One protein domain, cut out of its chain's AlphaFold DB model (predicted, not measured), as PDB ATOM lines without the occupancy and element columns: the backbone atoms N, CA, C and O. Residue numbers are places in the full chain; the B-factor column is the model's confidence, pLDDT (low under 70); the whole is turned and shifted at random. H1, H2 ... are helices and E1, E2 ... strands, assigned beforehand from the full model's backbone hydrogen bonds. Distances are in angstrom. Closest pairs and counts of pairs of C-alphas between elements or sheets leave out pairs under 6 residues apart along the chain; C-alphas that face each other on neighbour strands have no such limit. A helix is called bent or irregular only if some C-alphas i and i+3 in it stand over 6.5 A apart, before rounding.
ATOM      1  N   THR A   2     -82.527  30.860  18.418       85.50
ATOM      2  CA  THR A   2     -83.044  29.512  18.061       85.50
ATOM      3  C   THR A   2     -84.268  29.499  17.122       85.50
ATOM      4  O   THR A   2     -84.233  28.734  16.165       85.50
ATOM      5  N   PRO A   3     -85.311  30.341  17.304       90.50
ATOM      6  CA  PRO A   3     -86.445  30.366  16.371       90.50
ATOM      7  C   PRO A   3     -86.040  30.744  14.940       90.50
ATOM      8  O   PRO A   3     -86.477  30.108  13.992       90.50
ATOM      9  N   LEU A   4     -85.140  31.723  14.804       92.12
ATOM     10  CA  LEU A   4     -84.627  32.168  13.512       92.12
ATOM     11  C   LEU A   4     -83.763  31.091  12.840       92.12
ATOM     12  O   LEU A   4     -83.882  30.880  11.643       92.12
ATOM     13  N   ILE A   5     -82.929  30.371  13.595       94.12
ATOM     14  CA  ILE A   5     -82.133  29.259  13.046       94.12
ATOM     15  C   ILE A   5     -83.040  28.146  12.498       94.12
ATOM     16  O   ILE A   5     -82.756  27.609  11.432       94.12
ATOM     17  N   ASN A   6     -84.134  27.818  13.194       94.88
ATOM     18  CA  ASN A   6     -85.102  26.835  12.703       94.88
ATOM     19  C   ASN A   6     -85.784  27.301  11.417       94.88
ATOM     20  O   ASN A   6     -85.840  26.541  10.459       94.88
ATOM     21  N   GLU A   7     -86.231  28.555  11.379       94.88
ATOM     22  CA  GLU A   7     -86.808  29.138  10.168       94.88
ATOM     23  C   GLU A   7     -85.824  29.076   8.990       94.88
ATOM     24  O   GLU A   7     -86.185  28.700   7.878       94.88
ATOM     25  N   MET A   8     -84.552  29.387   9.241       96.31
ATOM     26  CA  MET A   8     -83.517  29.293   8.218       96.31
ATOM     27  C   MET A   8     -83.270  27.867   7.754       96.31
ATOM     28  O   MET A   8     -83.051  27.655   6.565       96.31
ATOM     29  N   TRP A   9     -83.319  26.891   8.659       97.56
ATOM     30  CA  TRP A   9     -83.230  25.489   8.277       97.56
ATOM     31  C   TRP A   9     -84.382  25.074   7.355       97.56
ATOM     32  O   TRP A   9     -84.153  24.339   6.400       97.56
ATOM     33  N   ASP A  10     -85.594  25.583   7.578       96.81
ATOM     34  CA  ASP A  10     -86.726  25.314   6.687       96.81
ATOM     35  C   ASP A  10     -86.479  25.893   5.280       96.81
ATOM     36  O   ASP A  10     -86.752  25.227   4.282       96.81
ATOM     37  N   ILE A  11     -85.877  27.088   5.179       96.44
ATOM     38  CA  ILE A  11     -85.458  27.671   3.890       96.44
ATOM     39  C   ILE A  11     -84.374  26.809   3.222       96.44
ATOM     40  O   ILE A  11     -84.449  26.561   2.019       96.44
ATOM     41  N   VAL A  12     -83.387  26.326   3.989       98.00
ATOM     42  CA  VAL A  12     -82.346  25.404   3.497       98.00
ATOM     43  C   VAL A  12     -82.970  24.127   2.951       98.00
ATOM     44  O   VAL A  12     -82.629  23.721   1.844       98.00
ATOM     45  N   LYS A  13     -83.899  23.524   3.696       97.75
ATOM     46  CA  LYS A  13     -84.591  22.296   3.303       97.75
ATOM     47  C   LYS A  13     -85.355  22.481   1.995       97.75
ATOM     48  O   LYS A  13     -85.156  21.697   1.077       97.75
ATOM     49  N   ILE A  14     -86.146  23.548   1.874       96.56
ATOM     50  CA  ILE A  14     -86.898  23.851   0.645       96.56
ATOM     51  C   ILE A  14     -85.952  24.034  -0.553       96.56
ATOM     52  O   ILE A  14     -86.204  23.487  -1.629       96.56
ATOM     53  N   GLY A  15     -84.859  24.785  -0.380       96.75
ATOM     54  CA  GLY A  15     -83.865  24.985  -1.439       96.75
ATOM     55  C   GLY A  15     -83.184  23.676  -1.848       96.75
ATOM     56  O   GLY A  15     -83.109  23.357  -3.031       96.75
ATOM     57  N   ALA A  16     -82.764  22.873  -0.870       97.06
ATOM     58  CA  ALA A  16     -82.129  21.582  -1.104       97.06
ATOM     59  C   ALA A  16     -83.062  20.597  -1.825       97.06
ATOM     60  O   ALA A  16     -82.665  19.989  -2.815       97.06
ATOM     61  N   GLU A  17     -84.317  20.485  -1.382       96.06
ATOM     62  CA  GLU A  17     -85.339  19.644  -2.016       96.06
ATOM     63  C   GLU A  17     -85.614  20.073  -3.465       96.06
ATOM     64  O   GLU A  17     -85.772  19.218  -4.337       96.06
ATOM     65  N   THR A  18     -85.611  21.382  -3.742       95.94
ATOM     66  CA  THR A  18     -85.746  21.912  -5.107       95.94
ATOM     67  C   THR A  18     -84.572  21.473  -5.984       95.94
ATOM     68  O   THR A  18     -84.786  20.934  -7.068       95.94
ATOM     69  N   MET A  19     -83.335  21.604  -5.496       95.69
ATOM     70  CA  MET A  19     -82.141  21.169  -6.233       95.69
ATOM     71  C   MET A  19     -82.123  19.652  -6.480       95.69
ATOM     72  O   MET A  19     -81.785  19.215  -7.579       95.69
ATOM     73  N   CYS A  20     -82.525  18.842  -5.495       94.12
ATOM     74  CA  CYS A  20     -82.658  17.388  -5.646       94.12
ATOM     75  C   CYS A  20     -83.733  16.992  -6.673       94.12
ATOM     76  O   CYS A  20     -83.596  15.972  -7.348       94.12
ATOM     77  N   ALA A  21     -84.809  17.777  -6.797       95.12
ATOM     78  CA  ALA A  21     -85.845  17.546  -7.801       95.12
ATOM     79  C   ALA A  21     -85.371  17.878  -9.229       95.12
ATOM     80  O   ALA A  21     -85.843  17.264 -10.188       95.12
ATOM     81  N   GLU A  22     -84.444  18.829  -9.376       94.69
ATOM     82  CA  GLU A  22     -83.875  19.249 -10.664       94.69
ATOM     83  C   GLU A  22     -82.698  18.375 -11.129       94.69
ATOM     84  O   GLU A  22     -82.517  18.183 -12.334       94.69
ATOM     85  N   ASP A  23     -81.915  17.812 -10.202       91.81
ATOM     86  CA  ASP A  23     -80.796  16.917 -10.505       91.81
ATOM     87  C   ASP A  23     -80.782  15.696  -9.573       91.81
ATOM     88  O   ASP A  23     -80.432  15.780  -8.395       91.81
ATOM     89  N   SER A  24     -81.069  14.519 -10.140       90.50
ATOM     90  CA  SER A  24     -81.082  13.240  -9.419       90.50
ATOM     91  C   SER A  24     -79.714  12.785  -8.895       90.50
ATOM     92  O   SER A  24     -79.639  11.772  -8.203       90.50
ATOM     93  N   ASN A  25     -78.629  13.492  -9.230       92.44
ATOM     94  CA  ASN A  25     -77.284  13.239  -8.702       92.44
ATOM     95  C   ASN A  25     -76.974  14.044  -7.432       92.44
ATOM     96  O   ASN A  25     -75.845  13.970  -6.940       92.44
ATOM     97  N   ILE A  26     -77.929  14.840  -6.943       94.12
ATOM     98  CA  ILE A  26     -77.804  15.630  -5.722       94.12
ATOM     99  C   ILE A  26     -78.625  14.967  -4.620       94.12
ATOM    100  O   ILE A  26     -79.813  14.697  -4.794       94.12
ATOM    101  N   LEU A  27     -78.001  14.748  -3.466       94.62
ATOM    102  CA  LEU A  27     -78.654  14.217  -2.272       94.62
ATOM    103  C   LEU A  27     -78.644  15.267  -1.164       94.62
ATOM    104  O   LEU A  27     -77.626  15.919  -0.943       94.62
ATOM    105  N   PHE A  28     -79.775  15.422  -0.475       96.25
ATOM    106  CA  PHE A  28     -79.896  16.280   0.698       96.25
ATOM    107  C   PHE A  28     -79.772  15.460   1.984       96.25
ATOM    108  O   PHE A  28     -80.564  14.556   2.246       96.25
ATOM    109  N   GLU A  29     -78.803  15.827   2.814       96.00
ATOM    110  CA  GLU A  29     -78.506  15.190   4.088       96.00
ATOM    111  C   GLU A  29     -79.183  15.940   5.244       96.00
ATOM    112  O   GLU A  29     -78.580  16.774   5.926       96.00
ATOM    113  N   GLU A  30     -80.453  15.618   5.518       95.56
ATOM    114  CA  GLU A  30     -81.216  16.244   6.616       95.56
ATOM    115  C   GLU A  30     -80.539  16.052   7.991       95.56
ATOM    116  O   GLU A  30     -80.664  16.887   8.892       95.56
ATOM    117  N   SER A  31     -79.736  14.990   8.131       96.62
ATOM    118  CA  SER A  31     -78.915  14.706   9.312       96.62
ATOM    119  C   SER A  31     -77.926  15.836   9.662       96.62
ATOM    120  O   SER A  31     -77.558  15.999  10.829       96.62
ATOM    121  N   LYS A  32     -77.546  16.677   8.688       97.56
ATOM    122  CA  LYS A  32     -76.591  17.787   8.852       97.56
ATOM    123  C   LYS A  32     -77.176  19.015   9.552       97.56
ATOM    124  O   LYS A  32     -76.429  19.956   9.828       97.56
ATOM    125  N   LYS A  33     -78.466  19.007   9.924       97.81
ATOM    126  CA  LYS A  33     -79.112  20.106  10.671       97.81
ATOM    127  C   LYS A  33     -78.293  20.554  11.880       97.81
ATOM    128  O   LYS A  33     -78.040  21.741  12.051       97.81
ATOM    129  N   GLN A  34     -77.822  19.614  12.700       97.56
ATOM    130  CA  GLN A  34     -77.061  19.954  13.908       97.56
ATOM    131  C   GLN A  34     -75.734  20.659  13.591       97.56
ATOM    132  O   GLN A  34     -75.347  21.581  14.309       97.56
ATOM    133  N   ALA A  35     -75.056  20.274  12.504       98.06
ATOM    134  CA  ALA A  35     -73.826  20.928  12.062       98.06
ATOM    135  C   ALA A  35     -74.095  22.369  11.598       98.06
ATOM    136  O   ALA A  35     -73.359  23.287  11.968       98.06
ATOM    137  N   PHE A  36     -75.192  22.581  10.863       98.38
ATOM    138  CA  PHE A  36     -75.654  23.913  10.476       98.38
ATOM    139  C   PHE A  36     -75.939  24.793  11.703       98.38
ATOM    140  O   PHE A  36     -75.425  25.911  11.794       98.38
ATOM    141  N   GLU A  37     -76.699  24.288  12.678       98.06
ATOM    142  CA  GLU A  37     -77.037  25.032  13.898       98.06
ATOM    143  C   GLU A  37     -75.798  25.390  14.726       98.06
ATOM    144  O   GLU A  37     -75.673  26.523  15.200       98.06
ATOM    145  N   ALA A  38     -74.880  24.434  14.892       98.00
ATOM    146  CA  ALA A  38     -73.633  24.640  15.619       98.00
ATOM    147  C   ALA A  38     -72.763  25.704  14.937       98.00
ATOM    148  O   ALA A  38     -72.241  26.594  15.611       98.00
ATOM    149  N   SER A  39     -72.662  25.662  13.603       97.81
ATOM    150  CA  SER A  39     -71.956  26.684  12.830       97.81
ATOM    151  C   SER A  39     -72.600  28.064  12.989       97.81
ATOM    152  O   SER A  39     -71.882  29.034  13.228       97.81
ATOM    153  N   CYS A  40     -73.935  28.158  12.932       97.62
ATOM    154  CA  CYS A  40     -74.643  29.430  13.094       97.62
ATOM    155  C   CYS A  40     -74.320  30.083  14.438       97.62
ATOM    156  O   CYS A  40     -73.959  31.257  14.484       97.62
ATOM    157  N   ARG A  41     -74.437  29.311  15.526       96.62
ATOM    158  CA  ARG A  41     -74.183  29.803  16.888       96.62
ATOM    159  C   ARG A  41     -72.741  30.248  17.054       96.62
ATOM    160  O   ARG A  41     -72.511  31.363  17.493       96.62
ATOM    161  N   LYS A  42     -71.794  29.420  16.610       96.38
ATOM    162  CA  LYS A  42     -70.370  29.736  16.717       96.38
ATOM    163  C   LYS A  42     -70.027  31.057  16.026       96.38
ATOM    164  O   LYS A  42     -69.442  31.924  16.652       96.38
ATOM    165  N   ILE A  43     -70.415  31.235  14.759       96.31
ATOM    166  CA  ILE A  43     -70.071  32.462  14.014       96.31
ATOM    167  C   ILE A  43     -70.783  33.683  14.612       96.31
ATOM    168  O   ILE A  43     -70.212  34.771  14.647       96.31
ATOM    169  N   TYR A  44     -72.025  33.518  15.075       95.50
ATOM    170  CA  TYR A  44     -72.764  34.582  15.751       95.50
ATOM    171  C   TYR A  44     -72.045  35.047  17.023       95.50
ATOM    172  O   TYR A  44     -71.819  36.245  17.190       95.50
ATOM    173  N   ASP A  45     -71.660  34.100  17.881       93.31
ATOM    174  CA  ASP A  45     -70.968  34.377  19.138       93.31
ATOM    175  C   ASP A  45     -69.588  35.004  18.866       93.31
ATOM    176  O   ASP A  45     -69.281  36.052  19.434       93.31
ATOM    177  N   ASP A  46     -68.822  34.453  17.913       93.31
ATOM    178  CA  ASP A  46     -67.528  34.997  17.480       93.31
ATOM    179  C   ASP A  46     -67.668  36.465  17.029       93.31
ATOM    180  O   ASP A  46     -66.869  37.314  17.413       93.31
ATOM    181  N   LEU A  47     -68.692  36.806  16.236       92.50
ATOM    182  CA  LEU A  47     -68.910  38.181  15.765       92.50
ATOM    183  C   LEU A  47     -69.322  39.145  16.878       92.50
ATOM    184  O   LEU A  47     -68.906  40.308  16.855       92.50
ATOM    185  N   LEU A  48     -70.122  38.690  17.845       90.56
ATOM    186  CA  LEU A  48     -70.496  39.511  18.996       90.56
ATOM    187  C   LEU A  48     -69.282  39.909  19.832       90.56
ATOM    188  O   LEU A  48     -69.279  40.993  20.414       90.56
ATOM    189  N   GLU A  49     -68.231  39.088  19.886       87.44
ATOM    190  CA  GLU A  49     -67.033  39.425  20.655       87.44
ATOM    191  C   GLU A  49     -66.336  40.703  20.174       87.44
ATOM    192  O   GLU A  49     -65.759  41.411  21.007       87.44
ATOM    193  N   TYR A  50     -66.453  41.019  18.881       82.81
ATOM    194  CA  TYR A  50     -65.831  42.176  18.230       82.81
ATOM    195  C   TYR A  50     -66.750  43.398  18.109       82.81
ATOM    196  O   TYR A  50     -66.309  44.440  17.623       82.81
ATOM    197  N   MET A  51     -68.017  43.305  18.525       82.31
ATOM    198  CA  MET A  51     -68.920  44.458  18.519       82.31
ATOM    199  C   MET A  51     -68.704  45.350  19.747       82.31
ATOM    200  O   MET A  51     -68.541  44.855  20.862       82.31
ATOM    201  N   GLU A  52     -68.781  46.672  19.551       80.31
ATOM    202  CA  GLU A  52     -68.753  47.651  20.652       80.31
ATOM    203  C   GLU A  52     -69.946  47.477  21.608       80.31
ATOM    204  O   GLU A  52     -69.799  47.619  22.818       80.31
ATOM    205  N   ASP A  53     -71.115  47.126  21.065       79.69
ATOM    206  CA  ASP A  53     -72.352  46.904  21.811       79.69
ATOM    207  C   ASP A  53     -72.824  45.455  21.633       79.69
ATOM    208  O   ASP A  53     -73.571  45.126  20.709       79.69
ATOM    209  N   LYS A  54     -72.351  44.575  22.519       77.06
ATOM    210  CA  LYS A  54     -72.650  43.132  22.490       77.06
ATOM    211  C   LYS A  54     -74.104  42.807  22.837       77.06
ATOM    212  O   LYS A  54     -74.540  41.678  22.628       77.06
ATOM    213  N   GLU A  55     -74.846  43.770  23.384       71.38
ATOM    214  CA  GLU A  55     -76.256  43.602  23.742       71.38
ATOM    215  C   GLU A  55     -77.175  43.789  22.526       71.38
ATOM    216  O   GLU A  55     -78.321  43.327  22.534       71.38
ATOM    217  N   LYS A  56     -76.676  44.418  21.452       77.31
ATOM    218  CA  LYS A  56     -77.430  44.590  20.212       77.31
ATOM    219  C   LYS A  56     -77.360  43.351  19.318       77.31
ATOM    220  O   LYS A  56     -76.287  42.779  19.123       77.31
ATOM    221  N   PRO A  57     -78.492  42.952  18.709       83.06
ATOM    222  CA  PRO A  57     -78.488  41.892  17.714       83.06
ATOM    223  C   PRO A  57     -77.683  42.315  16.480       83.06
ATOM    224  O   PRO A  57     -77.668  43.488  16.099       83.06
ATOM    225  N   LEU A  58     -77.054  41.337  15.827       91.06
ATOM    226  CA  LEU A  58     -76.404  41.549  14.537       91.06
ATOM    227  C   LEU A  58     -77.433  41.995  13.489       91.06
ATOM    228  O   LEU A  58     -78.567  41.509  13.462       91.06
ATOM    229  N   ASP A  59     -77.026  42.896  12.597       92.50
ATOM    230  CA  ASP A  59     -77.887  43.328  11.500       92.50
ATOM    231  C   ASP A  59     -78.154  42.194  10.493       92.50
ATOM    232  O   ASP A  59     -77.437  41.188  10.427       92.50
ATOM    233  N   ARG A  60     -79.193  42.378   9.671       94.81
ATOM    234  CA  ARG A  60     -79.642  41.380   8.689       94.81
ATOM    235  C   ARG A  60     -78.540  40.916   7.735       94.81
ATOM    236  O   ARG A  60     -78.544  39.749   7.380       94.81
ATOM    237  N   HIS A  61     -77.582  41.758   7.346       97.12
ATOM    238  CA  HIS A  61     -76.520  41.360   6.417       97.12
ATOM    239  C   HIS A  61     -75.524  40.415   7.087       97.12
ATOM    240  O   HIS A  61     -75.136  39.409   6.493       97.12
ATOM    241  N   LYS A  62     -75.160  40.697   8.345       96.50
ATOM    242  CA  LYS A  62     -74.321  39.801   9.156       96.50
ATOM    243  C   LYS A  62     -75.029  38.475   9.426       96.50
ATOM    244  O   LYS A  62     -74.417  37.423   9.261       96.50
ATOM    245  N   MET A  63     -76.320  38.508   9.760       96.81
ATOM    246  CA  MET A  63     -77.124  37.290   9.927       96.81
ATOM    247  C   MET A  63     -77.189  36.463   8.641       96.81
ATOM    248  O   MET A  63     -76.929  35.261   8.675       96.81
ATOM    249  N   THR A  64     -77.445  37.099   7.496       98.19
ATOM    250  CA  THR A  64     -77.404  36.434   6.188       98.19
ATOM    251  C   THR A  64     -76.051  35.767   5.957       98.19
ATOM    252  O   THR A  64     -76.007  34.579   5.651       98.19
ATOM    253  N   ALA A  65     -74.941  36.485   6.161       98.31
ATOM    254  CA  ALA A  65     -73.599  35.935   5.990       98.31
ATOM    255  C   ALA A  65     -73.341  34.709   6.888       98.31
ATOM    256  O   ALA A  65     -72.797  33.709   6.413       98.31
ATOM    257  N   ILE A  66     -73.785  34.741   8.151       98.19
ATOM    258  CA  ILE A  66     -73.712  33.595   9.072       98.19
ATOM    259  C   ILE A  66     -74.437  32.378   8.490       98.19
ATOM    260  O   ILE A  66     -73.878  31.278   8.496       98.19
ATOM    261  N   PHE A  67     -75.658  32.554   7.978       98.44
ATOM    262  CA  PHE A  67     -76.429  31.448   7.410       98.44
ATOM    263  C   PHE A  67     -75.757  30.870   6.171       98.44
ATOM    264  O   PHE A  67     -75.609  29.654   6.077       98.44
ATOM    265  N   MET A  68     -75.268  31.724   5.272       98.69
ATOM    266  CA  MET A  68     -74.568  31.292   4.062       98.69
ATOM    267  C   MET A  68     -73.331  30.450   4.388       98.69
ATOM    268  O   MET A  68     -73.173  29.348   3.866       98.69
ATOM    269  N   ILE A  69     -72.475  30.933   5.294       98.50
ATOM    270  CA  ILE A  69     -71.284  30.187   5.722       98.50
ATOM    271  C   ILE A  69     -71.687  28.880   6.407       98.50
ATOM    272  O   ILE A  69     -71.032  27.860   6.212       98.50
ATOM    273  N   SER A  70     -72.762  28.885   7.192       98.44
ATOM    274  CA  SER A  70     -73.205  27.693   7.917       98.44
ATOM    275  C   SER A  70     -73.776  26.617   7.000       98.44
ATOM    276  O   SER A  70     -73.537  25.443   7.259       98.44
ATOM    277  N   VAL A  71     -74.458  26.986   5.909       98.38
ATOM    278  CA  VAL A  71     -74.853  26.035   4.854       98.38
ATOM    279  C   VAL A  71     -73.618  25.414   4.207       98.38
ATOM    280  O   VAL A  71     -73.541  24.194   4.090       98.38
ATOM    281  N   ILE A  72     -72.624  26.238   3.852       98.12
ATOM    282  CA  ILE A  72     -71.375  25.760   3.238       98.12
ATOM    283  C   ILE A  72     -70.644  24.794   4.174       98.12
ATOM    284  O   ILE A  72     -70.244  23.720   3.742       98.12
ATOM    285  N   ARG A  73     -70.494  25.149   5.455       97.19
ATOM    286  CA  ARG A  73     -69.779  24.334   6.452       97.19
ATOM    287  C   ARG A  73     -70.504  23.049   6.831       97.19
ATOM    288  O   ARG A  73     -69.852  22.093   7.231       97.19
ATOM    289  N   ALA A  74     -71.832  23.046   6.780       97.62
ATOM    290  CA  ALA A  74     -72.617  21.857   7.084       97.62
ATOM    291  C   ALA A  74     -72.583  20.828   5.947       97.62
ATOM    292  O   ALA A  74     -72.852  19.661   6.217       97.62
ATOM    293  N   GLU A  75     -72.251  21.256   4.720       96.38
ATOM    294  CA  GLU A  75     -72.200  20.407   3.523       96.38
ATOM    295  C   GLU A  75     -73.475  19.564   3.390       96.38
ATOM    296  O   GLU A  75     -73.448  18.337   3.364       96.38
ATOM    297  N   VAL A  76     -74.621  20.249   3.395       96.31
ATOM    298  CA  VAL A  76     -75.942  19.605   3.444       96.31
ATOM    299  C   VAL A  76     -76.319  18.903   2.143       96.31
ATOM    300  O   VAL A  76     -77.237  18.091   2.141       96.31
ATOM    301  N   LEU A  77     -75.640  19.230   1.043       96.50
ATOM    302  CA  LEU A  77     -75.774  18.548  -0.234       96.50
ATOM    303  C   LEU A  77     -74.539  17.705  -0.538       96.50
ATOM    304  O   LEU A  77     -73.410  18.185  -0.408       96.50
ATOM    305  N   GLU A  78     -74.770  16.511  -1.069       92.81
ATOM    306  CA  GLU A  78     -73.744  15.653  -1.659       92.81
ATOM    307  C   GLU A  78     -73.961  15.543  -3.173       92.81
ATOM    308  O   GLU A  78     -75.092  15.402  -3.645       92.81
ATOM    309  N   GLY A  79     -72.876  15.638  -3.947       86.75
ATOM    310  CA  GLY A  79     -72.898  15.484  -5.402       86.75
ATOM    311  C   GLY A  79     -72.247  14.172  -5.827       86.75
ATOM    312  O   GLY A  79     -71.102  13.912  -5.473       86.75
ATOM    313  N   ALA A  80     -72.943  13.368  -6.632       69.69
ATOM    314  CA  ALA A  80     -72.500  12.017  -6.995       69.69
ATOM    315  C   ALA A  80     -71.565  11.924  -8.226       69.69
ATOM    316  O   ALA A  80     -71.305  10.826  -8.715       69.69
ATOM    317  N   ARG A  81     -71.082  13.045  -8.788       75.12
ATOM    318  CA  ARG A  81     -70.257  13.041 -10.016       75.12
ATOM    319  C   ARG A  81     -68.773  13.232  -9.698       75.12
ATOM    320  O   ARG A  81     -68.378  14.313  -9.282       75.12
ATOM    321  N   GLU A  82     -67.963  12.206  -9.966       66.88
ATOM    322  CA  GLU A  82     -66.528  12.170  -9.622       66.88
ATOM    323  C   GLU A  82     -65.656  13.157 -10.428       66.88
ATOM    324  O   GLU A  82     -64.649  13.640  -9.916       66.88
ATOM    325  N   ASP A  83     -66.062  13.530 -11.648       78.12
ATOM    326  CA  ASP A  83     -65.231  14.330 -12.570       78.12
ATOM    327  C   ASP A  83     -65.550  15.837 -12.589       78.12
ATOM    328  O   ASP A  83     -65.040  16.583 -13.431       78.12
ATOM    329  N   VAL A  84     -66.428  16.318 -11.702       81.31
ATOM    330  CA  VAL A  84     -66.878  17.717 -11.716       81.31
ATOM    331  C   VAL A  84     -66.792  18.317 -10.324       81.31
ATOM    332  O   VAL A  84     -67.236  17.728  -9.345       81.31
ATOM    333  N   VAL A  85     -66.273  19.544 -10.239       86.25
ATOM    334  CA  VAL A  85     -66.307  20.319  -8.997       86.25
ATOM    335  C   VAL A  85     -67.761  20.543  -8.586       86.25
ATOM    336  O   VAL A  85     -68.498  21.288  -9.240       86.25
ATOM    337  N   PHE A  86     -68.166  19.921  -7.481       91.94
ATOM    338  CA  PHE A  86     -69.488  20.118  -6.912       91.94
ATOM    339  C   PHE A  86     -69.563  21.463  -6.180       91.94
ATOM    340  O   PHE A  86     -68.934  21.667  -5.144       91.94
ATOM    341  N   VAL A  87     -70.351  22.391  -6.726       94.56
ATOM    342  CA  VAL A  87     -70.582  23.722  -6.136       94.56
ATOM    343  C   VAL A  87     -71.980  23.880  -5.527       94.56
ATOM    344  O   VAL A  87     -72.357  24.990  -5.157       94.56
ATOM    345  N   GLY A  88     -72.749  22.791  -5.401       96.31
ATOM    346  CA  GLY A  88     -74.156  22.834  -4.990       96.31
ATOM    347  C   GLY A  88     -74.377  23.504  -3.633       96.31
ATOM    348  O   GLY A  88     -75.227  24.379  -3.529       96.31
ATOM    349  N   ASN A  89     -73.546  23.206  -2.629       97.50
ATOM    350  CA  ASN A  89     -73.633  23.853  -1.311       97.50
ATOM    351  C   ASN A  89     -73.434  25.383  -1.363       97.50
ATOM    352  O   ASN A  89     -74.006  26.104  -0.550       97.50
ATOM    353  N   TYR A  90     -72.661  25.900  -2.322       98.12
ATOM    354  CA  TYR A  90     -72.427  27.342  -2.481       98.12
ATOM    355  C   TYR A  90     -73.575  28.031  -3.216       98.12
ATOM    356  O   TYR A  90     -73.916  29.166  -2.886       98.12
ATOM    357  N   VAL A  91     -74.171  27.339  -4.195       97.88
ATOM    358  CA  VAL A  91     -75.402  27.785  -4.861       97.88
ATOM    359  C   VAL A  91     -76.529  27.854  -3.832       97.88
ATOM    360  O   VAL A  91     -77.081  28.931  -3.623       97.88
ATOM    361  N   LEU A  92     -76.763  26.759  -3.100       98.31
ATOM    362  CA  LEU A  92     -77.766  26.687  -2.039       98.31
ATOM    363  C   LEU A  92     -77.550  27.778  -0.986       98.31
ATOM    364  O   LEU A  92     -78.487  28.481  -0.620       98.31
ATOM    365  N   ALA A  93     -76.311  27.970  -0.522       98.44
ATOM    366  CA  ALA A  93     -75.992  29.027   0.429       98.44
ATOM    367  C   ALA A  93     -76.379  30.415  -0.098       98.44
ATOM    368  O   ALA A  93     -76.971  31.198   0.643       98.44
ATOM    369  N   ALA A  94     -76.081  30.723  -1.364       98.06
ATOM    370  CA  ALA A  94     -76.462  31.990  -1.978       98.06
ATOM    371  C   ALA A  94     -77.986  32.160  -2.050       98.06
ATOM    372  O   ALA A  94     -78.496  33.189  -1.610       98.06
ATOM    373  N   GLU A  95     -78.721  31.157  -2.527       97.25
ATOM    374  CA  GLU A  95     -80.187  31.214  -2.633       97.25
ATOM    375  C   GLU A  95     -80.874  31.376  -1.275       97.25
ATOM    376  O   GLU A  95     -81.754  32.228  -1.114       97.25
ATOM    377  N   VAL A  96     -80.435  30.607  -0.276       96.12
ATOM    378  CA  VAL A  96     -80.916  30.696   1.108       96.12
ATOM    379  C   VAL A  96     -80.619  32.080   1.683       96.12
ATOM    380  O   VAL A  96     -81.501  32.717   2.266       96.12
ATOM    381  N   GLY A  97     -79.396  32.576   1.475       97.50
ATOM    382  CA  GLY A  97     -78.972  33.893   1.933       97.50
ATOM    383  C   GLY A  97     -79.827  35.019   1.349       97.50
ATOM    384  O   GLY A  97     -80.378  35.831   2.094       97.50
ATOM    385  N   PHE A  98     -80.012  35.051   0.026       97.69
ATOM    386  CA  PHE A  98     -80.854  36.066  -0.616       97.69
ATOM    387  C   PHE A  98     -82.336  35.913  -0.269       97.69
ATOM    388  O   PHE A  98     -83.034  36.919  -0.147       97.69
ATOM    389  N   SER A  99     -82.827  34.692  -0.054       96.56
ATOM    390  CA  SER A  99     -84.207  34.464   0.387       96.56
ATOM    391  C   SER A  99     -84.470  35.087   1.756       96.56
ATOM    392  O   SER A  99     -85.449  35.823   1.915       96.56
ATOM    393  N   TYR A 100     -83.566  34.869   2.714       96.75
ATOM    394  CA  TYR A 100     -83.645  35.494   4.031       96.75
ATOM    395  C   TYR A 100     -83.466  37.011   3.968       96.75
ATOM    396  O   TYR A 100     -84.294  37.743   4.511       96.75
ATOM    397  N   LEU A 101     -82.445  37.502   3.256       97.44
ATOM    398  CA  LEU A 101     -82.200  38.941   3.152       97.44
ATOM    399  C   LEU A 101     -83.402  39.664   2.531       97.44
ATOM    400  O   LEU A 101     -83.802  40.712   3.026       97.44
ATOM    401  N   ARG A 102     -84.037  39.079   1.504       97.12
ATOM    402  CA  ARG A 102     -85.263  39.616   0.890       97.12
ATOM    403  C   ARG A 102     -86.410  39.667   1.893       97.12
ATOM    404  O   ARG A 102     -87.136  40.659   1.925       97.12
ATOM    405  N   LYS A 103     -86.597  38.606   2.684       96.00
ATOM    406  CA  LYS A 103     -87.631  38.562   3.726       96.00
ATOM    407  C   LYS A 103     -87.400  39.676   4.751       96.00
ATOM    408  O   LYS A 103     -88.276  40.521   4.914       96.00
ATOM    409  N   ALA A 104     -86.210  39.733   5.344       95.50
ATOM    410  CA  ALA A 104     -85.850  40.726   6.354       95.50
ATOM    411  C   ALA A 104     -85.937  42.169   5.821       95.50
ATOM    412  O   ALA A 104     -86.423  43.070   6.506       95.50
ATOM    413  N   LEU A 105     -85.508  42.398   4.576       96.44
ATOM    414  CA  LEU A 105     -85.633  43.692   3.907       96.44
ATOM    415  C   LEU A 105     -87.100  44.099   3.733       96.44
ATOM    416  O   LEU A 105     -87.467  45.231   4.041       96.44
ATOM    417  N   ASN A 106     -87.947  43.191   3.249       96.62
ATOM    418  CA  ASN A 106     -89.365  43.474   3.049       96.62
ATOM    419  C   ASN A 106     -90.097  43.728   4.368       96.62
ATOM    420  O   ASN A 106     -90.924  44.634   4.422       96.62
ATOM    421  N   GLU A 107     -89.774  42.998   5.434       94.75
ATOM    422  CA  GLU A 107     -90.297  43.281   6.776       94.75
ATOM    423  C   GLU A 107     -89.947  44.713   7.196       94.75
ATOM    424  O   GLU A 107     -90.833  45.507   7.521       94.75
ATOM    425  N   LYS A 108     -88.671  45.099   7.054       93.88
ATOM    426  CA  LYS A 108     -88.206  46.444   7.403       93.88
ATOM    427  C   LYS A 108     -88.844  47.544   6.555       93.88
ATOM    428  O   LYS A 108     -89.222  48.598   7.068       93.88
ATOM    429  N   LEU A 109     -88.978  47.320   5.250       94.56
ATOM    430  CA  LEU A 109     -89.666  48.249   4.355       94.56
ATOM    431  C   LEU A 109     -91.151  48.359   4.710       94.56
ATOM    432  O   LEU A 109     -91.695  49.460   4.654       94.56
ATOM    433  N   GLY A 110     -91.797  47.262   5.110       94.94
ATOM    434  CA  GLY A 110     -93.179  47.258   5.589       94.94
ATOM    435  C   GLY A 110     -93.364  48.155   6.812       94.94
ATOM    436  O   GLY A 110     -94.272  48.984   6.835       94.94
ATOM    437  N   GLU A 111     -92.451  48.073   7.782       93.25
ATOM    438  CA  GLU A 111     -92.450  48.940   8.970       93.25
ATOM    439  C   GLU A 111     -92.299  50.427   8.613       93.25
ATOM    440  O   GLU A 111     -92.998  51.284   9.164       93.25
ATOM    441  N   LYS A 112     -91.384  50.743   7.689       92.25
ATOM    442  CA  LYS A 112     -91.005  52.127   7.360       92.25
ATOM    443  C   LYS A 112     -91.945  52.799   6.358       92.25
ATOM    444  O   LYS A 112     -92.208  53.994   6.479       92.25
ATOM    445  N   LEU A 113     -92.445  52.060   5.368       91.25
ATOM    446  CA  LEU A 113     -93.241  52.591   4.254       91.25
ATOM    447  C   LEU A 113     -94.741  52.294   4.372       91.25
ATOM    448  O   LEU A 113     -95.532  52.985   3.722       91.25
ATOM    449  N   LYS A 114     -95.144  51.322   5.204       90.44
ATOM    450  CA  LYS A 114     -96.548  50.930   5.429       90.44
ATOM    451  C   LYS A 114     -97.289  50.731   4.099       90.44
ATOM    452  O   LYS A 114     -96.812  50.006   3.235       90.44
ATOM    453  N   ASP A 115     -98.399  51.435   3.885       86.44
ATOM    454  CA  ASP A 115     -99.259  51.297   2.699       86.44
ATOM    455  C   ASP A 115     -98.588  51.720   1.378       86.44
ATOM    456  O   ASP A 115     -99.095  51.428   0.297       86.44
ATOM    457  N   LYS A 116     -97.445  52.417   1.436       84.19
ATOM    458  CA  LYS A 116     -96.661  52.800   0.247       84.19
ATOM    459  C   LYS A 116     -95.660  51.722  -0.171       84.19
ATOM    460  O   LYS A 116     -94.988  51.880  -1.190       84.19
ATOM    461  N   MET A 117     -95.521  50.666   0.628       87.31
ATOM    462  CA  MET A 117     -94.548  49.610   0.408       87.31
ATOM    463  C   MET A 117     -94.942  48.755  -0.799       87.31
ATOM    464  O   MET A 117     -96.060  48.251  -0.901       87.31
ATOM    465  N   LYS A 118     -93.989  48.574  -1.716       90.19
ATOM    466  CA  LYS A 118     -94.040  47.537  -2.747       90.19
ATOM    467  C   LYS A 118     -92.985  46.486  -2.405       90.19
ATOM    468  O   LYS A 118     -91.820  46.869  -2.278       90.19
ATOM    469  N   PRO A 119     -93.354  45.200  -2.259       93.12
ATOM    470  CA  PRO A 119     -92.387  44.172  -1.910       93.12
ATOM    471  C   PRO A 119     -91.304  44.022  -2.973       93.12
ATOM    472  O   PRO A 119     -91.601  43.894  -4.165       93.12
ATOM    473  N   ILE A 120     -90.055  43.974  -2.521       95.75
ATOM    474  CA  ILE A 120     -88.915  43.556  -3.327       95.75
ATOM    475  C   ILE A 120     -89.092  42.072  -3.636       95.75
ATOM    476  O   ILE A 120     -89.109  41.234  -2.732       95.75
ATOM    477  N   LYS A 121     -89.258  41.753  -4.920       94.25
ATOM    478  CA  LYS A 121     -89.430  40.371  -5.385       94.25
ATOM    479  C   LYS A 121     -88.094  39.675  -5.608       94.25
ATOM    480  O   LYS A 121     -87.972  38.503  -5.278       94.25
ATOM    481  N   GLU A 122     -87.102  40.392  -6.116       94.00
ATOM    482  CA  GLU A 122     -85.787  39.861  -6.480       94.00
ATOM    483  C   GLU A 122     -84.709  40.910  -6.190       94.00
ATOM    484  O   GLU A 122     -84.991  42.111  -6.196       94.00
ATOM    485  N   PHE A 123     -83.485  40.451  -5.921       96.12
ATOM    486  CA  PHE A 123     -82.332  41.340  -5.804       96.12
ATOM    487  C   PHE A 123     -81.869  41.790  -7.184       96.12
ATOM    488  O   PHE A 123     -81.803  40.999  -8.124       96.12
ATOM    489  N   TYR A 124     -81.512  43.067  -7.288       94.94
ATOM    490  CA  TYR A 124     -80.840  43.585  -8.464       94.94
ATOM    491  C   TYR A 124     -79.358  43.213  -8.403       94.94
ATOM    492  O   TYR A 124     -78.629  43.621  -7.497       94.94
ATOM    493  N   PHE A 125     -78.916  42.450  -9.395       93.75
ATOM    494  CA  PHE A 125     -77.528  42.047  -9.542       93.75
ATOM    495  C   PHE A 125     -76.833  42.895 -10.616       93.75
ATOM    496  O   PHE A 125     -77.366  43.021 -11.721       93.75
ATOM    497  N   PRO A 126     -75.638  43.454 -10.337       90.25
ATOM    498  CA  PRO A 126     -74.867  44.180 -11.338       90.25
ATOM    499  C   PRO A 126     -74.575  43.324 -12.570       90.25
ATOM    500  O   PRO A 126     -74.278  42.134 -12.463       90.25
ATOM    501  N   GLN A 127     -74.579  43.941 -13.748       88.88
ATOM    502  CA  GLN A 127     -74.129  43.270 -14.960       88.88
ATOM    503  C   GLN A 127     -72.596  43.238 -15.002       88.88
ATOM    504  O   GLN A 127     -71.936  44.278 -14.936       88.88
ATOM    505  N   ALA A 128     -72.014  42.045 -15.138       85.62
ATOM    506  CA  ALA A 128     -70.588  41.912 -15.398       85.62
ATOM    507  C   ALA A 128     -70.295  42.337 -16.847       85.62
ATOM    508  O   ALA A 128     -70.682  41.664 -17.797       85.62
ATOM    509  N   ASN A 129     -69.605  43.463 -17.028       87.12
ATOM    510  CA  ASN A 129     -69.273  43.972 -18.367       87.12
ATOM    511  C   ASN A 129     -68.033  43.300 -18.974       87.12
ATOM    512  O   ASN A 129     -67.814  43.363 -20.181       87.12
ATOM    513  N   SER A 130     -67.201  42.679 -18.138       88.00
ATOM    514  CA  SER A 130     -65.916  42.099 -18.547       88.00
ATOM    515  C   SER A 130     -65.988  40.598 -18.840       88.00
ATOM    516  O   SER A 130     -65.010  40.029 -19.315       88.00
ATOM    517  N   CYS A 131     -67.116  39.937 -18.557       86.44
ATOM    518  CA  CYS A 131     -67.334  38.527 -18.873       86.44
ATOM    519  C   CYS A 131     -68.839  38.216 -18.985       86.44
ATOM    520  O   CYS A 131     -69.651  38.919 -18.392       86.44
ATOM    521  N   PRO A 132     -69.240  37.139 -19.686       88.19
ATOM    522  CA  PRO A 132     -70.652  36.768 -19.832       88.19
ATOM    523  C   PRO A 132     -71.238  36.071 -18.590       88.19
ATOM    524  O   PRO A 132     -72.339  35.533 -18.654       88.19
ATOM    525  N   THR A 133     -70.494  35.999 -17.481       89.56
ATOM    526  CA  THR A 133     -70.957  35.320 -16.263       89.56
ATOM    527  C   THR A 133     -71.835  36.274 -15.468       89.56
ATOM    528  O   THR A 133     -71.394  37.368 -15.127       89.56
ATOM    529  N   ASP A 134     -73.062  35.865 -15.160       92.44
ATOM    530  CA  ASP A 134     -73.955  36.644 -14.310       92.44
ATOM    531  C   ASP A 134     -73.376  36.801 -12.894       92.44
ATOM    532  O   ASP A 134     -72.593  35.979 -12.404       92.44
ATOM    533  N   TYR A 135     -73.743  37.889 -12.222       93.44
ATOM    534  CA  TYR A 135     -73.130  38.221 -10.941       93.44
ATOM    535  C   TYR A 135     -73.524  37.255  -9.823       93.44
ATOM    536  O   TYR A 135     -72.707  37.007  -8.941       93.44
ATOM    537  N   PHE A 136     -74.714  36.649  -9.864       94.62
ATOM    538  CA  PHE A 136     -75.090  35.610  -8.901       94.62
ATOM    539  C   PHE A 136     -74.126  34.413  -8.985       94.62
ATOM    540  O   PHE A 136     -73.619  33.929  -7.969       94.62
ATOM    541  N   ARG A 137     -73.755  34.016 -10.205       94.75
ATOM    542  CA  ARG A 137     -72.736  32.997 -10.451       94.75
ATOM    543  C   ARG A 137     -71.334  33.399 -10.030       94.75
ATOM    544  O   ARG A 137     -70.601  32.570  -9.488       94.75
ATOM    545  N   ILE A 138     -70.951  34.653 -10.247       94.75
ATOM    546  CA  ILE A 138     -69.693  35.195  -9.713       94.75
ATOM    547  C   ILE A 138     -69.706  35.124  -8.180       94.75
ATOM    548  O   ILE A 138     -68.721  34.705  -7.575       94.75
ATOM    549  N   PHE A 139     -70.830  35.471  -7.553       96.00
ATOM    550  CA  PHE A 139     -70.983  35.500  -6.107       96.00
ATOM    551  C   PHE A 139     -70.732  34.125  -5.480       96.00
ATOM    552  O   PHE A 139     -69.825  34.002  -4.657       96.00
ATOM    553  N   TYR A 140     -71.460  33.076  -5.890       96.62
ATOM    554  CA  TYR A 140     -71.274  31.754  -5.278       96.62
ATOM    555  C   TYR A 140     -69.906  31.137  -5.610       96.62
ATOM    556  O   TYR A 140     -69.336  30.417  -4.792       96.62
ATOM    557  N   ARG A 141     -69.328  31.442  -6.782       94.94
ATOM    558  CA  ARG A 141     -67.965  31.004  -7.126       94.94
ATOM    559  C   ARG A 141     -66.919  31.655  -6.236       94.94
ATOM    560  O   ARG A 141     -65.977  30.986  -5.832       94.94
ATOM    561  N   ASN A 142     -67.100  32.926  -5.888       95.25
ATOM    562  CA  ASN A 142     -66.218  33.597  -4.942       95.25
ATOM    563  C   ASN A 142     -66.297  32.960  -3.549       95.25
ATOM    564  O   ASN A 142     -65.264  32.842  -2.899       95.25
ATOM    565  N   LEU A 143     -67.478  32.498  -3.111       97.44
ATOM    566  CA  LEU A 143     -67.599  31.712  -1.874       97.44
ATOM    567  C   LEU A 143     -66.822  30.393  -1.978       97.44
ATOM    568  O   LEU A 143     -66.075  30.054  -1.066       97.44
ATOM    569  N   TYR A 144     -66.959  29.676  -3.097       96.81
ATOM    570  CA  TYR A 144     -66.209  28.444  -3.356       96.81
ATOM    571  C   TYR A 144     -64.696  28.665  -3.294       96.81
ATOM    572  O   TYR A 144     -63.997  27.958  -2.568       96.81
ATOM    573  N   PHE A 145     -64.185  29.669  -4.006       94.75
ATOM    574  CA  PHE A 145     -62.756  29.963  -4.015       94.75
ATOM    575  C   PHE A 145     -62.242  30.405  -2.644       94.75
ATOM    576  O   PHE A 145     -61.177  29.964  -2.227       94.75
ATOM    577  N   ALA A 146     -63.002  31.234  -1.927       95.94
ATOM    578  CA  ALA A 146     -62.644  31.653  -0.577       95.94
ATOM    579  C   ALA A 146     -62.605  30.468   0.402       95.94
ATOM    580  O   ALA A 146     -61.701  30.387   1.223       95.94
ATOM    581  N   ASN A 147     -63.544  29.525   0.296       95.94
ATOM    582  CA  ASN A 147     -63.602  28.357   1.177       95.94
ATOM    583  C   ASN A 147     -62.518  27.309   0.878       95.94
ATOM    584  O   ASN A 147     -62.057  26.621   1.783       95.94
ATOM    585  N   THR A 148     -62.128  27.160  -0.389       92.50
ATOM    586  CA  THR A 148     -61.158  26.136  -0.823       92.50
ATOM    587  C   THR A 148     -59.713  26.620  -0.817       92.50
ATOM    588  O   THR A 148     -58.800  25.796  -0.861       92.50
ATOM    589  N   ASN A 149     -59.483  27.933  -0.743       91.56
ATOM    590  CA  ASN A 149     -58.150  28.507  -0.621       91.56
ATOM    591  C   ASN A 149     -57.779  28.715   0.865       91.56
ATOM    592  O   ASN A 149     -58.415  29.543   1.526       91.56
ATOM    593  N   PRO A 150     -56.727  28.042   1.383       88.19
ATOM    594  CA  PRO A 150     -56.303  28.156   2.782       88.19
ATOM    595  C   PRO A 150     -55.953  29.578   3.238       88.19
ATOM    596  O   PRO A 150     -56.040  29.877   4.429       88.19
ATOM    597  N   GLU A 151     -55.545  30.449   2.311       92.06
ATOM    598  CA  GLU A 151     -55.143  31.826   2.610       92.06
ATOM    599  C   GLU A 151     -56.330  32.790   2.702       92.06
ATOM    600  O   GLU A 151     -56.204  33.847   3.317       92.06
ATOM    601  N   TRP A 152     -57.467  32.472   2.073       89.94
ATOM    602  CA  TRP A 152     -58.570  33.427   1.918       89.94
ATOM    603  C   TRP A 152     -59.629  33.230   2.994       89.94
ATOM    604  O   TRP A 152     -59.948  34.177   3.708       89.94
ATOM    605  N   ASN A 153     -60.099  31.991   3.162       90.81
ATOM    606  CA  ASN A 153     -61.188  31.612   4.060       90.81
ATOM    607  C   ASN A 153     -62.495  32.407   3.848       90.81
ATOM    608  O   ASN A 153     -62.566  33.457   3.212       90.81
ATOM    609  N   LEU A 154     -63.591  31.884   4.394       95.25
ATOM    610  CA  LEU A 154     -64.860  32.606   4.422       95.25
ATOM    611  C   LEU A 154     -64.878  33.603   5.585       95.25
ATOM    612  O   LEU A 154     -64.868  33.198   6.748       95.25
ATOM    613  N   ASN A 155     -64.978  34.892   5.261       94.25
ATOM    614  CA  ASN A 155     -65.147  35.968   6.231       94.25
ATOM    615  C   ASN A 155     -66.604  36.479   6.221       94.25
ATOM    616  O   ASN A 155     -67.055  37.018   5.205       94.25
ATOM    617  N   PRO A 156     -67.359  36.347   7.329       95.44
ATOM    618  CA  PRO A 156     -68.738  36.824   7.387       95.44
ATOM    619  C   PRO A 156     -68.869  38.342   7.201       95.44
ATOM    620  O   PRO A 156     -69.893  38.786   6.687       95.44
ATOM    621  N   LEU A 157     -67.864  39.138   7.578       95.25
ATOM    622  CA  LEU A 157     -67.914  40.597   7.434       95.25
ATOM    623  C   LEU A 157     -67.800  41.026   5.967       95.25
ATOM    624  O   LEU A 157     -68.593  41.852   5.521       95.25
ATOM    625  N   ASP A 158     -66.907  40.398   5.199       95.25
ATOM    626  CA  ASP A 158     -66.745  40.683   3.764       95.25
ATOM    627  C   ASP A 158     -67.998  40.281   2.972       95.25
ATOM    628  O   ASP A 158     -68.409  40.952   2.023       95.25
ATOM    629  N   ILE A 159     -68.638  39.174   3.363       97.62
ATOM    630  CA  ILE A 159     -69.914  38.756   2.775       97.62
ATOM    631  C   ILE A 159     -71.013  39.757   3.155       97.62
ATOM    632  O   ILE A 159     -71.755  40.195   2.276       97.62
ATOM    633  N   ALA A 160     -71.104  40.158   4.426       97.44
ATOM    634  CA  ALA A 160     -72.097  41.122   4.897       97.44
ATOM    635  C   ALA A 160     -71.978  42.482   4.188       97.44
ATOM    636  O   ALA A 160     -72.995  43.053   3.800       97.44
ATOM    637  N   GLU A 161     -70.761  42.974   3.951       97.06
ATOM    638  CA  GLU A 161     -70.524  44.206   3.189       97.06
ATOM    639  C   GLU A 161     -71.046  44.091   1.747       97.06
ATOM    640  O   GLU A 161     -71.775  44.961   1.267       97.06
ATOM    641  N   ARG A 162     -70.754  42.980   1.059       96.62
ATOM    642  CA  ARG A 162     -71.269  42.738  -0.302       96.62
ATOM    643  C   ARG A 162     -72.794  42.665  -0.335       96.62
ATOM    644  O   ARG A 162     -73.408  43.176  -1.269       96.62
ATOM    645  N   LEU A 163     -73.401  42.034   0.669       98.06
ATOM    646  CA  LEU A 163     -74.855  41.948   0.802       98.06
ATOM    647  C   LEU A 163     -75.481  43.326   1.043       98.06
ATOM    648  O   LEU A 163     -76.509  43.625   0.442       98.06
ATOM    649  N   PHE A 164     -74.843  44.175   1.853       97.06
ATOM    650  CA  PHE A 164     -75.255  45.566   2.045       97.06
ATOM    651  C   PHE A 164     -75.244  46.349   0.727       97.06
ATOM    652  O   PHE A 164     -76.220  47.024   0.402       97.06
ATOM    653  N   LEU A 165     -74.183  46.219  -0.076       96.88
ATOM    654  CA  LEU A 165     -74.102  46.889  -1.377       96.88
ATOM    655  C   LEU A 165     -75.176  46.393  -2.355       96.88
ATOM    656  O   LEU A 165     -75.787  47.196  -3.059       96.88
ATOM    657  N   LEU A 166     -75.444  45.084  -2.391       97.25
ATOM    658  CA  LEU A 166     -76.511  44.520  -3.223       97.25
ATOM    659  C   LEU A 166     -77.895  45.001  -2.787       97.25
ATOM    660  O   LEU A 166     -78.731  45.312  -3.637       97.25
ATOM    661  N   GLU A 167     -78.144  45.096  -1.481       97.56
ATOM    662  CA  GLU A 167     -79.373  45.687  -0.966       97.56
ATOM    663  C   GLU A 167     -79.504  47.151  -1.387       97.56
ATOM    664  O   GLU A 167     -80.540  47.541  -1.924       97.56
ATOM    665  N   TYR A 168     -78.446  47.939  -1.202       96.69
ATOM    666  CA  TYR A 168     -78.417  49.349  -1.571       96.69
ATOM    667  C   TYR A 168     -78.767  49.545  -3.055       96.69
ATOM    668  O   TYR A 168     -79.689  50.291  -3.386       96.69
ATOM    669  N   LEU A 169     -78.103  48.801  -3.946       96.44
ATOM    670  CA  LEU A 169     -78.377  48.830  -5.385       96.44
ATOM    671  C   LEU A 169     -79.802  48.372  -5.717       96.44
ATOM    672  O   LEU A 169     -80.445  48.931  -6.603       96.44
ATOM    673  N   THR A 170     -80.317  47.372  -5.000       97.19
ATOM    674  CA  THR A 170     -81.688  46.881  -5.185       97.19
ATOM    675  C   THR A 170     -82.716  47.939  -4.809       97.19
ATOM    676  O   THR A 170     -83.697  48.117  -5.531       97.19
ATOM    677  N   LEU A 171     -82.497  48.674  -3.719       96.25
ATOM    678  CA  LEU A 171     -83.365  49.777  -3.317       96.25
ATOM    679  C   LEU A 171     -83.365  50.888  -4.368       96.25
ATOM    680  O   LEU A 171     -84.440  51.281  -4.825       96.25
ATOM    681  N   GLU A 172     -82.185  51.326  -4.815       95.56
ATOM    682  CA  GLU A 172     -82.068  52.354  -5.855       95.56
ATOM    683  C   GLU A 172     -82.732  51.923  -7.167       95.56
ATOM    684  O   GLU A 172     -83.500  52.692  -7.747       95.56
ATOM    685  N   HIS A 173     -82.523  50.674  -7.593       95.19
ATOM    686  CA  HIS A 173     -83.158  50.113  -8.788       95.19
ATOM    687  C   HIS A 173     -84.693  50.126  -8.701       95.19
ATOM    688  O   HIS A 173     -85.376  50.331  -9.702       95.19
ATOM    689  N   ASN A 174     -85.246  49.957  -7.497       94.44
ATOM    690  CA  ASN A 174     -86.686  50.012  -7.246       94.44
ATOM    691  C   ASN A 174     -87.203  51.436  -6.951       94.44
ATOM    692  O   ASN A 174     -88.373  51.603  -6.599       94.44
ATOM    693  N   GLY A 175     -86.364  52.468  -7.090       93.75
ATOM    694  CA  GLY A 175     -86.731  53.860  -6.812       93.75
ATOM    695  C   GLY A 175     -86.954  54.157  -5.325       93.75
ATOM    696  O   GLY A 175     -87.629  55.130  -4.986       93.75
ATOM    697  N   ILE A 176     -86.413  53.323  -4.434       93.94
ATOM    698  CA  ILE A 176     -86.495  53.486  -2.982       93.94
ATOM    699  C   ILE A 176     -85.191  54.119  -2.497       93.94
ATOM    700  O   ILE A 176     -84.112  53.575  -2.692       93.94
ATOM    701  N   GLN A 177     -85.292  55.267  -1.829       93.25
ATOM    702  CA  GLN A 177     -84.141  55.939  -1.223       93.25
ATOM    703  C   GLN A 177     -83.575  55.083  -0.074       93.25
ATOM    704  O   GLN A 177     -84.290  54.907   0.917       93.25
ATOM    705  N   PRO A 178     -82.315  54.603  -0.128       92.62
ATOM    706  CA  PRO A 178     -81.765  53.695   0.889       92.62
ATOM    707  C   PRO A 178     -81.796  54.259   2.316       92.62
ATOM    708  O   PRO A 178     -81.983  53.524   3.284       92.62
ATOM    709  N   ASN A 179     -81.729  55.588   2.449       90.62
ATOM    710  CA  ASN A 179     -81.834  56.291   3.729       90.62
ATOM    711  C   ASN A 179     -83.153  56.036   4.481       90.62
ATOM    712  O   ASN A 179     -83.210  56.281   5.682       90.62
ATOM    713  N   VAL A 180     -84.196  55.514   3.823       90.62
ATOM    714  CA  VAL A 180     -85.440  55.095   4.494       90.62
ATOM    715  C   VAL A 180     -85.200  54.008   5.549       90.62
ATOM    716  O   VAL A 180     -85.956  53.892   6.516       90.62
ATOM    717  N   LEU A 181     -84.131  53.227   5.379       89.56
ATOM    718  CA  LEU A 181     -83.742  52.159   6.290       89.56
ATOM    719  C   LEU A 181     -82.850  52.638   7.440       89.56
ATOM    720  O   LEU A 181     -82.505  51.816   8.285       89.56
ATOM    721  N   LYS A 182     -82.490  53.932   7.511       83.44
ATOM    722  CA  LYS A 182     -81.699  54.463   8.631       83.44
ATOM    723  C   LYS A 182     -82.397  54.201   9.970       83.44
ATOM    724  O   LYS A 182     -83.617  54.358  10.119       83.44
TER     725      LYS A 182
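What this domain is: This is residues 2 to 182 of the 185 residues of an uncharacterized protein of Acetatifactor muris (UniProt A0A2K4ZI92). A rounded cluster of crossed helices is built round two helices side by side, H3 and H4, which run opposite ways; H2 and H6 pack on H3, and H1 and H5 pack on H4, at steep angles. A tiny ribbon of two antiparallel strands, E1 and E2, sits where H1 ends and H4 begins, while short H7 packs on H4 near that helix's other end. The printed part has 181 residues, with seven named helices and two named strands in the order H1 E1 H2 H3 E2 H4 H5 H6 H7; the class is mostly helix. It is compact, with a radius of gyration of the C-alphas of 16.8 A, and spans 50 by 41 by 33 A.

Where its parts are: H1, residues 2 to 22, begins with C-alpha 2 at (-83.044, 29.512, 18.061) and is 30.5 A long. E1 is residues 26 to 28, and H2, residues 30 to 49, is 30.6 A long. H3, residues 60 to 74, is 20.8 A long, and E2 is residues 77 to 79. H4, residues 88 to 116, is 37.8 A long and begins with C-alpha 88 at (-74.156, 22.834, -4.990). H5 is residues 135 to 148, and H6, residues 156 to 173, is 25.4 A long. H7, residues 178 to 181, ends with C-alpha 181 at (-83.742, 52.159, 6.290). H2 and H4 are irregular: C-alphas 31 and 34 are 7.2 A apart, and C-alphas 112 and 115 are 9.5 A apart. H4 has a kink of 67 degrees near residue 110.

How they stand to each other: H4 is the hub, touching H1, H3, H5 and H7. It touches H3 at a shallow tilt of 21 degrees, opposite ways, with closest C-alphas Met 68 and Ala 93 at 4.5 A. H1 touches H4 at a steep tilt of 56 degrees, closest at Val 12 and Val 96, C-alphas 6.0 A apart. H5 touches residues 90 to 94 of H4 alone, closest at C-alphas of Tyr 90 and Tyr 140, 5.3 A. H2 and H3 form a helical hairpin at a steep tilt of 44 degrees, with the C-alphas of Phe 36 and Ala 74 closest at 5.0 A. H6 touches H3 with residues 156 to 164 alone, at a steep tilt of 53 degrees; the closest C-alphas are those of His 61 and Ala 160, 4.7 A apart. H4 and H7 touch, closest at the C-alphas of Lys 112 and Val 180, 6.9 A. H5 and H6 are apart. E1 and E2 are antiparallel neighbours at 156 degrees, with N 27 and O 78 at 3.0 A and N 78 and O 27 at 2.9 A, within hydrogen-bond range. Every O i to N i+4 pair is within range in H1, H3, H5 and H6, against 14 of 16 in H2 and 23 of 25 in H4; H7 is too short for one.

The domain as a whole: The C-alphas of Asp 83 and Asp 115 are farthest apart, at 52.5 A. The printed part has no cut. The link from H4 to H5, residues 117 to 134, is long. The mean pLDDT of the printed part is 93.4; residues 80 and 82 are under 70.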